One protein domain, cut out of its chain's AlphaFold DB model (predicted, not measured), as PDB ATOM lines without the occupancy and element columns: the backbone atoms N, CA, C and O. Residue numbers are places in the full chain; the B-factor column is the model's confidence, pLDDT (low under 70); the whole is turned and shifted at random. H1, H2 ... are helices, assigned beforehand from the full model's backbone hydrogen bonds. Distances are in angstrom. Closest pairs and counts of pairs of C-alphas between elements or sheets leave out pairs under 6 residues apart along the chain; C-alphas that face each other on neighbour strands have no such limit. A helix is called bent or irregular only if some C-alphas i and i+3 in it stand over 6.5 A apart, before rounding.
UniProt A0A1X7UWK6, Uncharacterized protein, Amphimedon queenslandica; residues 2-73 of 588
ATOM      1  N   GLU A   2     -19.523  18.057 -24.095       97.62
ATOM      2  CA  GLU A   2     -18.895  17.180 -23.082       97.62
ATOM      3  C   GLU A   2     -18.918  17.735 -21.647       97.62
ATOM      4  O   GLU A   2     -19.357  17.041 -20.737       97.62
ATOM      5  N   ALA A   3     -18.561  19.007 -21.440       97.44
ATOM      6  CA  ALA A   3     -18.625  19.635 -20.113       97.44
ATOM      7  C   ALA A   3     -20.043  19.631 -19.498       97.44
ATOM      8  O   ALA A   3     -20.197  19.474 -18.291       97.44
ATOM      9  N   LEU A   4     -21.088  19.754 -20.325       97.38
ATOM     10  CA  LEU A   4     -22.483  19.719 -19.873       97.38
ATOM     11  C   LEU A   4     -22.921  18.281 -19.546       97.38
ATOM     12  O   LEU A   4     -23.623  18.068 -18.561       97.38
ATOM     13  N   LEU A   5     -22.441  17.293 -20.310       98.06
ATOM     14  CA  LEU A   5     -22.628  15.873 -20.004       98.06
ATOM     15  C   LEU A   5     -21.954  15.492 -18.675       98.06
ATOM     16  O   LEU A   5     -22.578  14.834 -17.847       98.06
ATOM     17  N   ALA A   6     -20.727  15.960 -18.430       98.00
ATOM     18  CA  ALA A   6     -20.014  15.733 -17.173       98.00
ATOM     19  C   ALA A   6     -20.773  16.311 -15.963       98.00
ATOM     20  O   ALA A   6     -20.939  15.624 -14.954       98.00
ATOM     21  N   VAL A   7     -21.308  17.534 -16.076       98.19
ATOM     22  CA  VAL A   7     -22.147  18.141 -15.025       98.19
ATOM     23  C   VAL A   7     -23.428  17.331 -14.789       98.19
ATOM     24  O   VAL A   7     -23.764  17.065 -13.636       98.19
ATOM     25  N   LEU A   8     -24.117  16.883 -15.845       98.06
ATOM     26  CA  LEU A   8     -25.314  16.041 -15.707       98.06
ATOM     27  C   LEU A   8     -25.016  14.701 -15.018       98.06
ATOM     28  O   LEU A   8     -25.805  14.273 -14.177       98.06
ATOM     29  N   ILE A   9     -23.875  14.070 -15.314       98.44
ATOM     30  CA  ILE A   9     -23.440  12.831 -14.650       98.44
ATOM     31  C   ILE A   9     -23.201  13.075 -13.153       98.44
ATOM     32  O   ILE A   9     -23.702  12.312 -12.327       98.44
ATOM     33  N   VAL A  10     -22.511  14.159 -12.778       98.31
ATOM     34  CA  VAL A  10     -22.281  14.507 -11.360       98.31
ATOM     35  C   VAL A  10     -23.599  14.778 -10.626       98.31
ATOM     36  O   VAL A  10     -23.790  14.286  -9.513       98.31
ATOM     37  N   VAL A  11     -24.540  15.498 -11.248       98.31
ATOM     38  CA  VAL A  11     -25.874  15.744 -10.671       98.31
ATOM     39  C   VAL A  11     -26.660  14.438 -10.510       98.31
ATOM     40  O   VAL A  11     -27.244  14.209  -9.450       98.31
ATOM     41  N   ALA A  12     -26.636  13.546 -11.505       98.31
ATOM     42  CA  ALA A  12     -27.297  12.243 -11.425       98.31
ATOM     43  C   ALA A  12     -26.718  11.369 -10.297       98.31
ATOM     44  O   ALA A  12     -27.480  10.781  -9.529       98.31
ATOM     45  N   ILE A  13     -25.389  11.336 -10.140       98.25
ATOM     46  CA  ILE A  13     -24.715  10.618  -9.045       98.25
ATOM     47  C   ILE A  13     -25.122  11.196  -7.681       98.25
ATOM     48  O   ILE A  13     -25.451  10.431  -6.776       98.25
ATOM     49  N   MET A  14     -25.171  12.524  -7.530       98.38
ATOM     50  CA  MET A  14     -25.617  13.167  -6.285       98.38
ATOM     51  C   MET A  14     -27.068  12.809  -5.928       98.38
ATOM     52  O   MET A  14     -27.354  12.480  -4.777       98.38
ATOM     53  N   VAL A  15     -27.981  12.808  -6.906       98.31
ATOM     54  CA  VAL A  15     -29.383  12.404  -6.689       98.31
ATOM     55  C   VAL A  15     -29.481  10.924  -6.302       98.31
ATOM     56  O   VAL A  15     -30.188  10.588  -5.351       98.31
ATOM     57  N   LEU A  16     -28.735  10.040  -6.972       98.00
ATOM     58  CA  LEU A  16     -28.693   8.612  -6.638       98.00
ATOM     59  C   LEU A  16     -28.125   8.354  -5.234       98.00
ATOM     60  O   LEU A  16     -28.663   7.511  -4.518       98.00
ATOM     61  N   LEU A  17     -27.102   9.100  -4.802       98.38
ATOM     62  CA  LEU A  17     -26.560   9.013  -3.442       98.38
ATOM     63  C   LEU A  17     -27.590   9.429  -2.381       98.38
ATOM     64  O   LEU A  17     -27.739   8.734  -1.377       98.38
ATOM     65  N   ILE A  18     -28.346  10.508  -2.613       98.25
ATOM     66  CA  ILE A  18     -29.419  10.944  -1.701       98.25
ATOM     67  C   ILE A  18     -30.510   9.866  -1.590       98.25
ATOM     68  O   ILE A  18     -30.935   9.532  -0.480       98.25
ATOM     69  N   ILE A  19     -30.922   9.270  -2.716       97.94
ATOM     70  CA  ILE A  19     -31.906   8.175  -2.737       97.94
ATOM     71  C   ILE A  19     -31.362   6.937  -2.005       97.94
ATOM     72  O   ILE A  19     -32.074   6.353  -1.190       97.94
ATOM     73  N   ALA A  20     -30.101   6.559  -2.236       97.88
ATOM     74  CA  ALA A  20     -29.468   5.417  -1.577       97.88
ATOM     75  C   ALA A  20     -29.390   5.598  -0.050       97.88
ATOM     76  O   ALA A  20     -29.751   4.685   0.691       97.88
ATOM     77  N   ILE A  21     -29.005   6.786   0.431       98.06
ATOM     78  CA  ILE A  21     -28.995   7.114   1.866       98.06
ATOM     79  C   ILE A  21     -30.417   7.038   2.445       98.06
ATOM     80  O   ILE A  21     -30.619   6.427   3.495       98.06
ATOM     81  N   GLY A  22     -31.415   7.586   1.742       98.00
ATOM     82  CA  GLY A  22     -32.824   7.494   2.142       98.00
ATOM     83  C   GLY A  22     -33.326   6.049   2.251       98.00
ATOM     84  O   GLY A  22     -33.988   5.700   3.230       98.00
ATOM     85  N   LEU A  23     -32.959   5.186   1.299       98.19
ATOM     86  CA  LEU A  23     -33.288   3.757   1.329       98.19
ATOM     87  C   LEU A  23     -32.581   3.017   2.472       98.19
ATOM     88  O   LEU A  23     -33.215   2.193   3.126       98.19
ATOM     89  N   ILE A  24     -31.315   3.326   2.768       98.00
ATOM     90  CA  ILE A  24     -30.590   2.736   3.908       98.00
ATOM     91  C   ILE A  24     -31.279   3.097   5.233       98.00
ATOM     92  O   ILE A  24     -31.498   2.217   6.066       98.00
ATOM     93  N   VAL A  25     -31.685   4.359   5.413       98.12
ATOM     94  CA  VAL A  25     -32.436   4.800   6.603       98.12
ATOM     95  C   VAL A  25     -33.807   4.118   6.678       98.12
ATOM     96  O   VAL A  25     -34.194   3.648   7.748       98.12
ATOM     97  N   LEU A  26     -34.523   3.992   5.556       97.88
ATOM     98  CA  LEU A  26     -35.808   3.288   5.504       97.88
ATOM     99  C   LEU A  26     -35.665   1.802   5.872       97.88
ATOM    100  O   LEU A  26     -36.438   1.297   6.685       97.88
ATOM    101  N   ILE A  27     -34.653   1.115   5.332       98.12
ATOM    102  CA  ILE A  27     -34.331  -0.277   5.679       98.12
ATOM    103  C   ILE A  27     -34.005  -0.385   7.171       98.12
ATOM    104  O   ILE A  27     -34.513  -1.288   7.832       98.12
ATOM    105  N   TYR A  28     -33.226   0.547   7.727       98.12
ATOM    106  CA  TYR A  28     -32.907   0.561   9.156       98.12
ATOM    107  C   TYR A  28     -34.164   0.712  10.028       98.12
ATOM    108  O   TYR A  28     -34.327  -0.037  10.990       98.12
ATOM    109  N   ILE A  29     -35.093   1.604   9.659       97.75
ATOM    110  CA  ILE A  29     -36.387   1.768  10.346       97.75
ATOM    111  C   ILE A  29     -37.224   0.485  10.256       97.75
ATOM    112  O   ILE A  29     -37.768   0.039  11.265       97.75
ATOM    113  N   VAL A  30     -37.304  -0.151   9.082       97.62
ATOM    114  CA  VAL A  30     -38.045  -1.414   8.902       97.62
ATOM    115  C   VAL A  30     -37.422  -2.549   9.724       97.62
ATOM    116  O   VAL A  30     -38.147  -3.322  10.352       97.62
ATOM    117  N   VAL A  31     -36.090  -2.635   9.779       97.25
ATOM    118  CA  VAL A  31     -35.363  -3.619  10.598       97.25
ATOM    119  C   VAL A  31     -35.562  -3.358  12.093       97.25
ATOM    120  O   VAL A  31     -35.793  -4.315  12.834       97.25
ATOM    121  N   ASP A  32     -35.543  -2.102  12.548       97.06
ATOM    122  CA  ASP A  32     -35.842  -1.761  13.946       97.06
ATOM    123  C   ASP A  32     -37.298  -2.085  14.304       97.06
ATOM    124  O   ASP A  32     -37.544  -2.773  15.293       97.06
ATOM    125  N   MET A  33     -38.266  -1.724  13.455       96.19
ATOM    126  CA  MET A  33     -39.672  -2.108  13.635       96.19
ATOM    127  C   MET A  33     -39.850  -3.630  13.694       96.19
ATOM    128  O   MET A  33     -40.584  -4.131  14.547       96.19
ATOM    129  N   TYR A  34     -39.155  -4.385  12.840       96.31
ATOM    130  CA  TYR A  34     -39.193  -5.849  12.841       96.31
ATOM    131  C   TYR A  34     -38.553  -6.448  14.107       96.31
ATOM    132  O   TYR A  34     -39.104  -7.375  14.707       96.31
ATOM    133  N   LYS A  35     -37.431  -5.885  14.569       96.06
ATOM    134  CA  LYS A  35     -36.760  -6.277  15.818       96.06
ATOM    135  C   LYS A  35     -37.618  -5.949  17.043       96.06
ATOM    136  O   LYS A  35     -37.759  -6.782  17.937       96.06
ATOM    137  N   ARG A  36     -38.255  -4.777  17.060       94.75
ATOM    138  CA  ARG A  36     -39.176  -4.341  18.115       94.75
ATOM    139  C   ARG A  36     -40.431  -5.211  18.152       94.75
ATOM    140  O   ARG A  36     -40.795  -5.657  19.232       94.75
ATOM    141  N   SER A  37     -40.999  -5.541  16.989       93.44
ATOM    142  CA  SER A  37     -42.132  -6.468  16.834       93.44
ATOM    143  C   SER A  37     -41.829  -7.874  17.370       93.44
ATOM    144  O   SER A  37     -42.666  -8.468  18.049       93.44
ATOM    145  N   LYS A  38     -40.607  -8.391  17.159       90.56
ATOM    146  CA  LYS A  38     -40.165  -9.664  17.764       90.56
ATOM    147  C   LYS A  38     -40.003  -9.593  19.283       90.56
ATOM    148  O   LYS A  38     -40.288 -10.575  19.961       90.56
ATOM    149  N   ASN A  39     -39.563  -8.454  19.813       81.50
ATOM    150  CA  ASN A  39     -39.345  -8.279  21.249       81.50
ATOM    151  C   ASN A  39     -40.644  -7.987  22.023       81.50
ATOM    152  O   ASN A  39     -40.717  -8.260  23.220       81.50
ATOM    153  N   THR A  40     -41.692  -7.476  21.369       73.12
ATOM    154  CA  THR A  40     -43.015  -7.261  21.979       73.12
ATOM    155  C   THR A  40     -43.843  -8.547  22.075       73.12
ATOM    156  O   THR A  40     -44.901  -8.665  21.469       73.12
ATOM    157  N   SER A  41     -43.391  -9.478  22.917       53.56
ATOM    158  CA  SER A  41     -44.249 -10.386  23.700       53.56
ATOM    159  C   SER A  41     -45.293 -11.253  22.959       53.56
ATOM    160  O   SER A  41     -46.336 -11.586  23.525       53.56
ATOM    161  N   THR A  42     -45.031 -11.691  21.723       51.78
ATOM    162  CA  THR A  42     -45.900 -12.691  21.060       51.78
ATOM    163  C   THR A  42     -45.444 -14.135  21.285       51.78
ATOM    164  O   THR A  42     -46.198 -15.054  20.977       51.78
ATOM    165  N   THR A  43     -44.266 -14.381  21.871       51.41
ATOM    166  CA  THR A  43     -43.787 -15.746  22.173       51.41
ATOM    167  C   THR A  43     -44.705 -16.464  23.173       51.41
ATOM    168  O   THR A  43     -45.041 -17.627  22.960       51.41
ATOM    169  N   ASP A  44     -45.221 -15.750  24.181       52.81
ATOM    170  CA  ASP A  44     -46.209 -16.281  25.139       52.81
ATOM    171  C   ASP A  44     -47.628 -16.428  24.554       52.81
ATOM    172  O   ASP A  44     -48.435 -17.207  25.068       52.81
ATOM    173  N   TYR A  45     -47.949 -15.714  23.467       52.56
ATOM    174  CA  TYR A  45     -49.269 -15.783  22.824       52.56
ATOM    175  C   TYR A  45     -49.324 -16.817  21.686       52.56
ATOM    176  O   TYR A  45     -50.327 -17.516  21.539       52.56
ATOM    177  N   ILE A  46     -48.237 -16.992  20.925       53.62
ATOM    178  CA  ILE A  46     -48.103 -18.019  19.874       53.62
ATOM    179  C   ILE A  46     -47.959 -19.422  20.487       53.62
ATOM    180  O   ILE A  46     -48.468 -20.386  19.918       53.62
ATOM    181  N   LEU A  47     -47.390 -19.547  21.694       51.53
ATOM    182  CA  LEU A  47     -47.447 -20.796  22.470       51.53
ATOM    183  C   LEU A  47     -48.865 -21.170  22.950       51.53
ATOM    184  O   LEU A  47     -49.062 -22.295  23.410       51.53
ATOM    185  N   ARG A  48     -49.859 -20.272  22.843       50.75
ATOM    186  CA  ARG A  48     -51.270 -20.562  23.171       50.75
ATOM    187  C   ARG A  48     -52.191 -20.647  21.959       50.75
ATOM    188  O   ARG A  48     -53.094 -21.477  21.973       50.75
ATOM    189  N   ASN A  49     -51.957 -19.848  20.920       54.62
ATOM    190  CA  ASN A  49     -52.763 -19.845  19.701       54.62
ATOM    191  C   ASN A  49     -51.910 -20.267  18.497       54.62
ATOM    192  O   ASN A  49     -51.196 -19.454  17.911       54.62
ATOM    193  N   GLN A  50     -52.022 -21.543  18.116       54.41
ATOM    194  CA  GLN A  50     -51.390 -22.090  16.913       54.41
ATOM    195  C   GLN A  50     -51.933 -21.397  15.655       54.41
ATOM    196  O   GLN A  50     -53.034 -21.699  15.196       54.41
ATOM    197  N   VAL A  51     -51.142 -20.504  15.060       66.94
ATOM    198  CA  VAL A  51     -51.322 -20.127  13.651       66.94
ATOM    199  C   VAL A  51     -50.735 -21.263  12.805       66.94
ATOM    200  O   VAL A  51     -49.557 -21.582  12.992       66.94
ATOM    201  N   PRO A  52     -51.500 -21.899  11.897       79.00
ATOM    202  CA  PRO A  52     -50.978 -22.980  11.066       79.00
ATOM    203  C   PRO A  52     -49.789 -22.509  10.225       79.00
ATOM    204  O   PRO A  52     -49.855 -21.472   9.561       79.00
ATOM    205  N   ALA A  53     -48.708 -23.295  10.208       74.81
ATOM    206  CA  ALA A  53     -47.496 -22.972   9.447       74.81
ATOM    207  C   ALA A  53     -47.771 -22.771   7.941       74.81
ATOM    208  O   ALA A  53     -47.053 -22.035   7.261       74.81
ATOM    209  N   ASP A  54     -48.839 -23.381   7.427       82.38
ATOM    210  CA  ASP A  54     -49.241 -23.296   6.026       82.38
ATOM    211  C   ASP A  54     -49.803 -21.920   5.643       82.38
ATOM    212  O   ASP A  54     -49.609 -21.486   4.509       82.38
ATOM    213  N   SER A  55     -50.400 -21.172   6.582       78.69
ATOM    214  CA  SER A  55     -50.843 -19.789   6.335       78.69
ATOM    215  C   SER A  55     -49.659 -18.847   6.097       78.69
ATOM    216  O   SER A  55     -49.734 -17.963   5.244       78.69
ATOM    217  N   ILE A  56     -48.541 -19.063   6.799       76.56
ATOM    218  CA  ILE A  56     -47.306 -18.292   6.599       76.56
ATOM    219  C   ILE A  56     -46.683 -18.652   5.245       76.56
ATOM    220  O   ILE A  56     -46.342 -17.754   4.481       76.56
ATOM    221  N   LYS A  57     -46.619 -19.946   4.893       84.25
ATOM    222  CA  LYS A  57     -46.134 -20.394   3.574       84.25
ATOM    223  C   LYS A  57     -46.967 -19.831   2.417       84.25
ATOM    224  O   LYS A  57     -46.387 -19.386   1.429       84.25
ATOM    225  N   GLN A  58     -48.299 -19.821   2.534       83.19
ATOM    226  CA  GLN A  58     -49.171 -19.215   1.522       83.19
ATOM    227  C   GLN A  58     -48.918 -17.711   1.391       83.19
ATOM    228  O   GLN A  58     -48.708 -17.244   0.276       83.19
ATOM    229  N   LEU A  59     -48.852 -16.969   2.503       87.62
ATOM    230  CA  LEU A  59     -48.576 -15.531   2.467       87.62
ATOM    231  C   LEU A  59     -47.215 -15.222   1.818       87.62
ATOM    232  O   LEU A  59     -47.133 -14.347   0.960       87.62
ATOM    233  N   THR A  60     -46.162 -15.965   2.177       85.56
ATOM    234  CA  THR A  60     -44.834 -15.818   1.560       85.56
ATOM    235  C   THR A  60     -44.880 -16.096   0.059       85.56
ATOM    236  O   THR A  60     -44.320 -15.319  -0.713       85.56
ATOM    237  N   LYS A  61     -45.594 -17.146  -0.370       93.50
ATOM    238  CA  LYS A  61     -45.785 -17.449  -1.792       93.50
ATOM    239  C   LYS A  61     -46.509 -16.308  -2.521       93.50
ATOM    240  O   LYS A  61     -46.000 -15.830  -3.526       93.50
ATOM    241  N   THR A  62     -47.629 -15.814  -1.991       90.31
ATOM    242  CA  THR A  62     -48.393 -14.708  -2.598       90.31
ATOM    243  C   THR A  62     -47.570 -13.423  -2.728       90.31
ATOM    244  O   THR A  62     -47.680 -12.731  -3.735       90.31
ATOM    245  N   VAL A  63     -46.718 -13.101  -1.747       90.12
ATOM    246  CA  VAL A  63     -45.820 -11.936  -1.836       90.12
ATOM    247  C   VAL A  63     -44.784 -12.117  -2.951       90.12
ATOM    248  O   VAL A  63     -44.582 -11.191  -3.734       90.12
ATOM    249  N   ILE A  64     -44.172 -13.301  -3.068       92.06
ATOM    250  CA  ILE A  64     -43.201 -13.610  -4.133       92.06
ATOM    251  C   ILE A  64     -43.868 -13.565  -5.516       92.06
ATOM    252  O   ILE A  64     -43.347 -12.919  -6.426       92.06
ATOM    253  N   ASP A  65     -45.038 -14.188  -5.666       92.38
ATOM    254  CA  ASP A  65     -45.790 -14.226  -6.926       92.38
ATOM    255  C   ASP A  65     -46.203 -12.805  -7.372       92.38
ATOM    256  O   ASP A  65     -46.054 -12.455  -8.548       92.38
ATOM    257  N   ASN A  66     -46.628 -11.943  -6.440       87.56
ATOM    258  CA  ASN A  66     -46.952 -10.541  -6.728       87.56
ATOM    259  C   ASN A  66     -45.720  -9.729  -7.161       87.56
ATOM    260  O   ASN A  66     -45.790  -9.022  -8.165       87.56
ATOM    261  N   VAL A  67     -44.584  -9.855  -6.463       90.19
ATOM    262  CA  VAL A  67     -43.332  -9.160  -6.825       90.19
ATOM    263  C   VAL A  67     -42.846  -9.586  -8.214       90.19
ATOM    264  O   VAL A  67     -42.531  -8.731  -9.043       90.19
ATOM    265  N   ASN A  68     -42.858 -10.891  -8.504       90.00
ATOM    266  CA  ASN A  68     -42.488 -11.424  -9.817       90.00
ATOM    267  C   ASN A  68     -43.427 -10.930 -10.928       90.00
ATOM    268  O   ASN A  68     -42.966 -10.582 -12.015       90.00
ATOM    269  N   THR A  69     -44.732 -10.846 -10.653       91.81
ATOM    270  CA  THR A  69     -45.722 -10.323 -11.607       91.81
ATOM    271  C   THR A  69     -45.485  -8.836 -11.887       91.81
ATOM    272  O   THR A  69     -45.433  -8.435 -13.049       91.81
ATOM    273  N   THR A  70     -45.251  -8.019 -10.853       87.19
ATOM    274  CA  THR A  70     -44.950  -6.585 -11.012       87.19
ATOM    275  C   THR A  70     -43.654  -6.350 -11.793       87.19
ATOM    276  O   THR A  70     -43.636  -5.518 -12.702       87.19
ATOM    277  N   LEU A  71     -42.589  -7.109 -11.503       85.31
ATOM    278  CA  LEU A  71     -41.329  -7.049 -12.254       85.31
ATOM    279  C   LEU A  71     -41.525  -7.435 -13.726       85.31
ATOM    280  O   LEU A  71     -41.044  -6.726 -14.612       85.31
ATOM    281  N   LYS A  72     -42.269  -8.512 -13.998       92.25
ATOM    282  CA  LYS A  72     -42.553  -8.958 -15.367       92.25
ATOM    283  C   LYS A  72     -43.326  -7.901 -16.162       92.25
ATOM    284  O   LYS A  72     -42.889  -7.547 -17.256       92.25
ATOM    285  N   CYS A  73     -44.397  -7.338 -15.601       81.94
ATOM    286  CA  CYS A  73     -45.160  -6.269 -16.252       81.94
ATOM    287  C   CYS A  73     -44.312  -5.007 -16.500       81.94
ATOM    288  O   CYS A  73     -44.434  -4.393 -17.558       81.94
TER     289      CYS A  73
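What this domain is: This is residues 2 to 73 of the 588 residues of an uncharacterized protein of Amphimedon queenslandica (UniProt A0A1X7UWK6). One long, nearly straight helix, H1, makes the longer arm of an open U; past residue 39 the backbone turns through the one small helix H2, and a shorter helix, H3, runs back on the other side of an empty gap. The two arms are unequal and nowhere touch, and H2 with the links beside it makes the turn between them. The printed part has 72 residues with three named helices, in the order H1, H2, H3, and no named strand; its class is all helix. The whole is extended, with a radius of gyration of the C-alphas of 20.8 A, and spans 67 by 31 by 8 A along its three main axes.

Where its parts are: The longest helix is H1, residues 2 to 39, which measures 55.1 A from its first to its last C-alpha. It begins at C-alpha 2, at (-18.895, 17.180, -23.082), and ends at C-alpha 39, at (-39.345, -8.279, 21.249). H2, residues 43 to 46, is 5.4 A long. H3, residues 53 to 73, is 30.7 A long and ends at C-alpha 73, at (-45.160, -6.269, -16.252). No helix is bent or irregular.

How they stand to each other: H1 touches no helix. H1 and H3 are apart, with no C-alpha of the one within 8 A of the other. The N-to-C direction of H1 is (-0.39, -0.51, 0.77) and that of H3 is (0.20, 0.54, -0.82). H2 is apart from H1 and also from H3, though it follows the one and comes before the other in the chain. A tight link of 3 residues joins H1 to H2, and a short link of 6 residues joins H2 to H3. In H1 and H3 every O i to N i+4 pair is within hydrogen-bond range. H2 is too short for such a pair, and its 1 pair of O i and N i+3 is not within range.

The domain as a whole: The two C-alphas farthest apart are those of Glu 2 and Arg 48, at 67.9 A, while the first and last printed C-alphas, of Glu 2 and Cys 73, are 35.9 A apart. Residues 2 to 73 stand free, with no C-alpha 8 or more residues away along the chain within 10 A. The printed part has no cut, and no link is long. The mean pLDDT of the printed part is 86.8; it is under 70 in residues 41 to 51, of which 43 to 46 belong to H2. The mean is 97 in H1, 53 in H2 and 87 in H3.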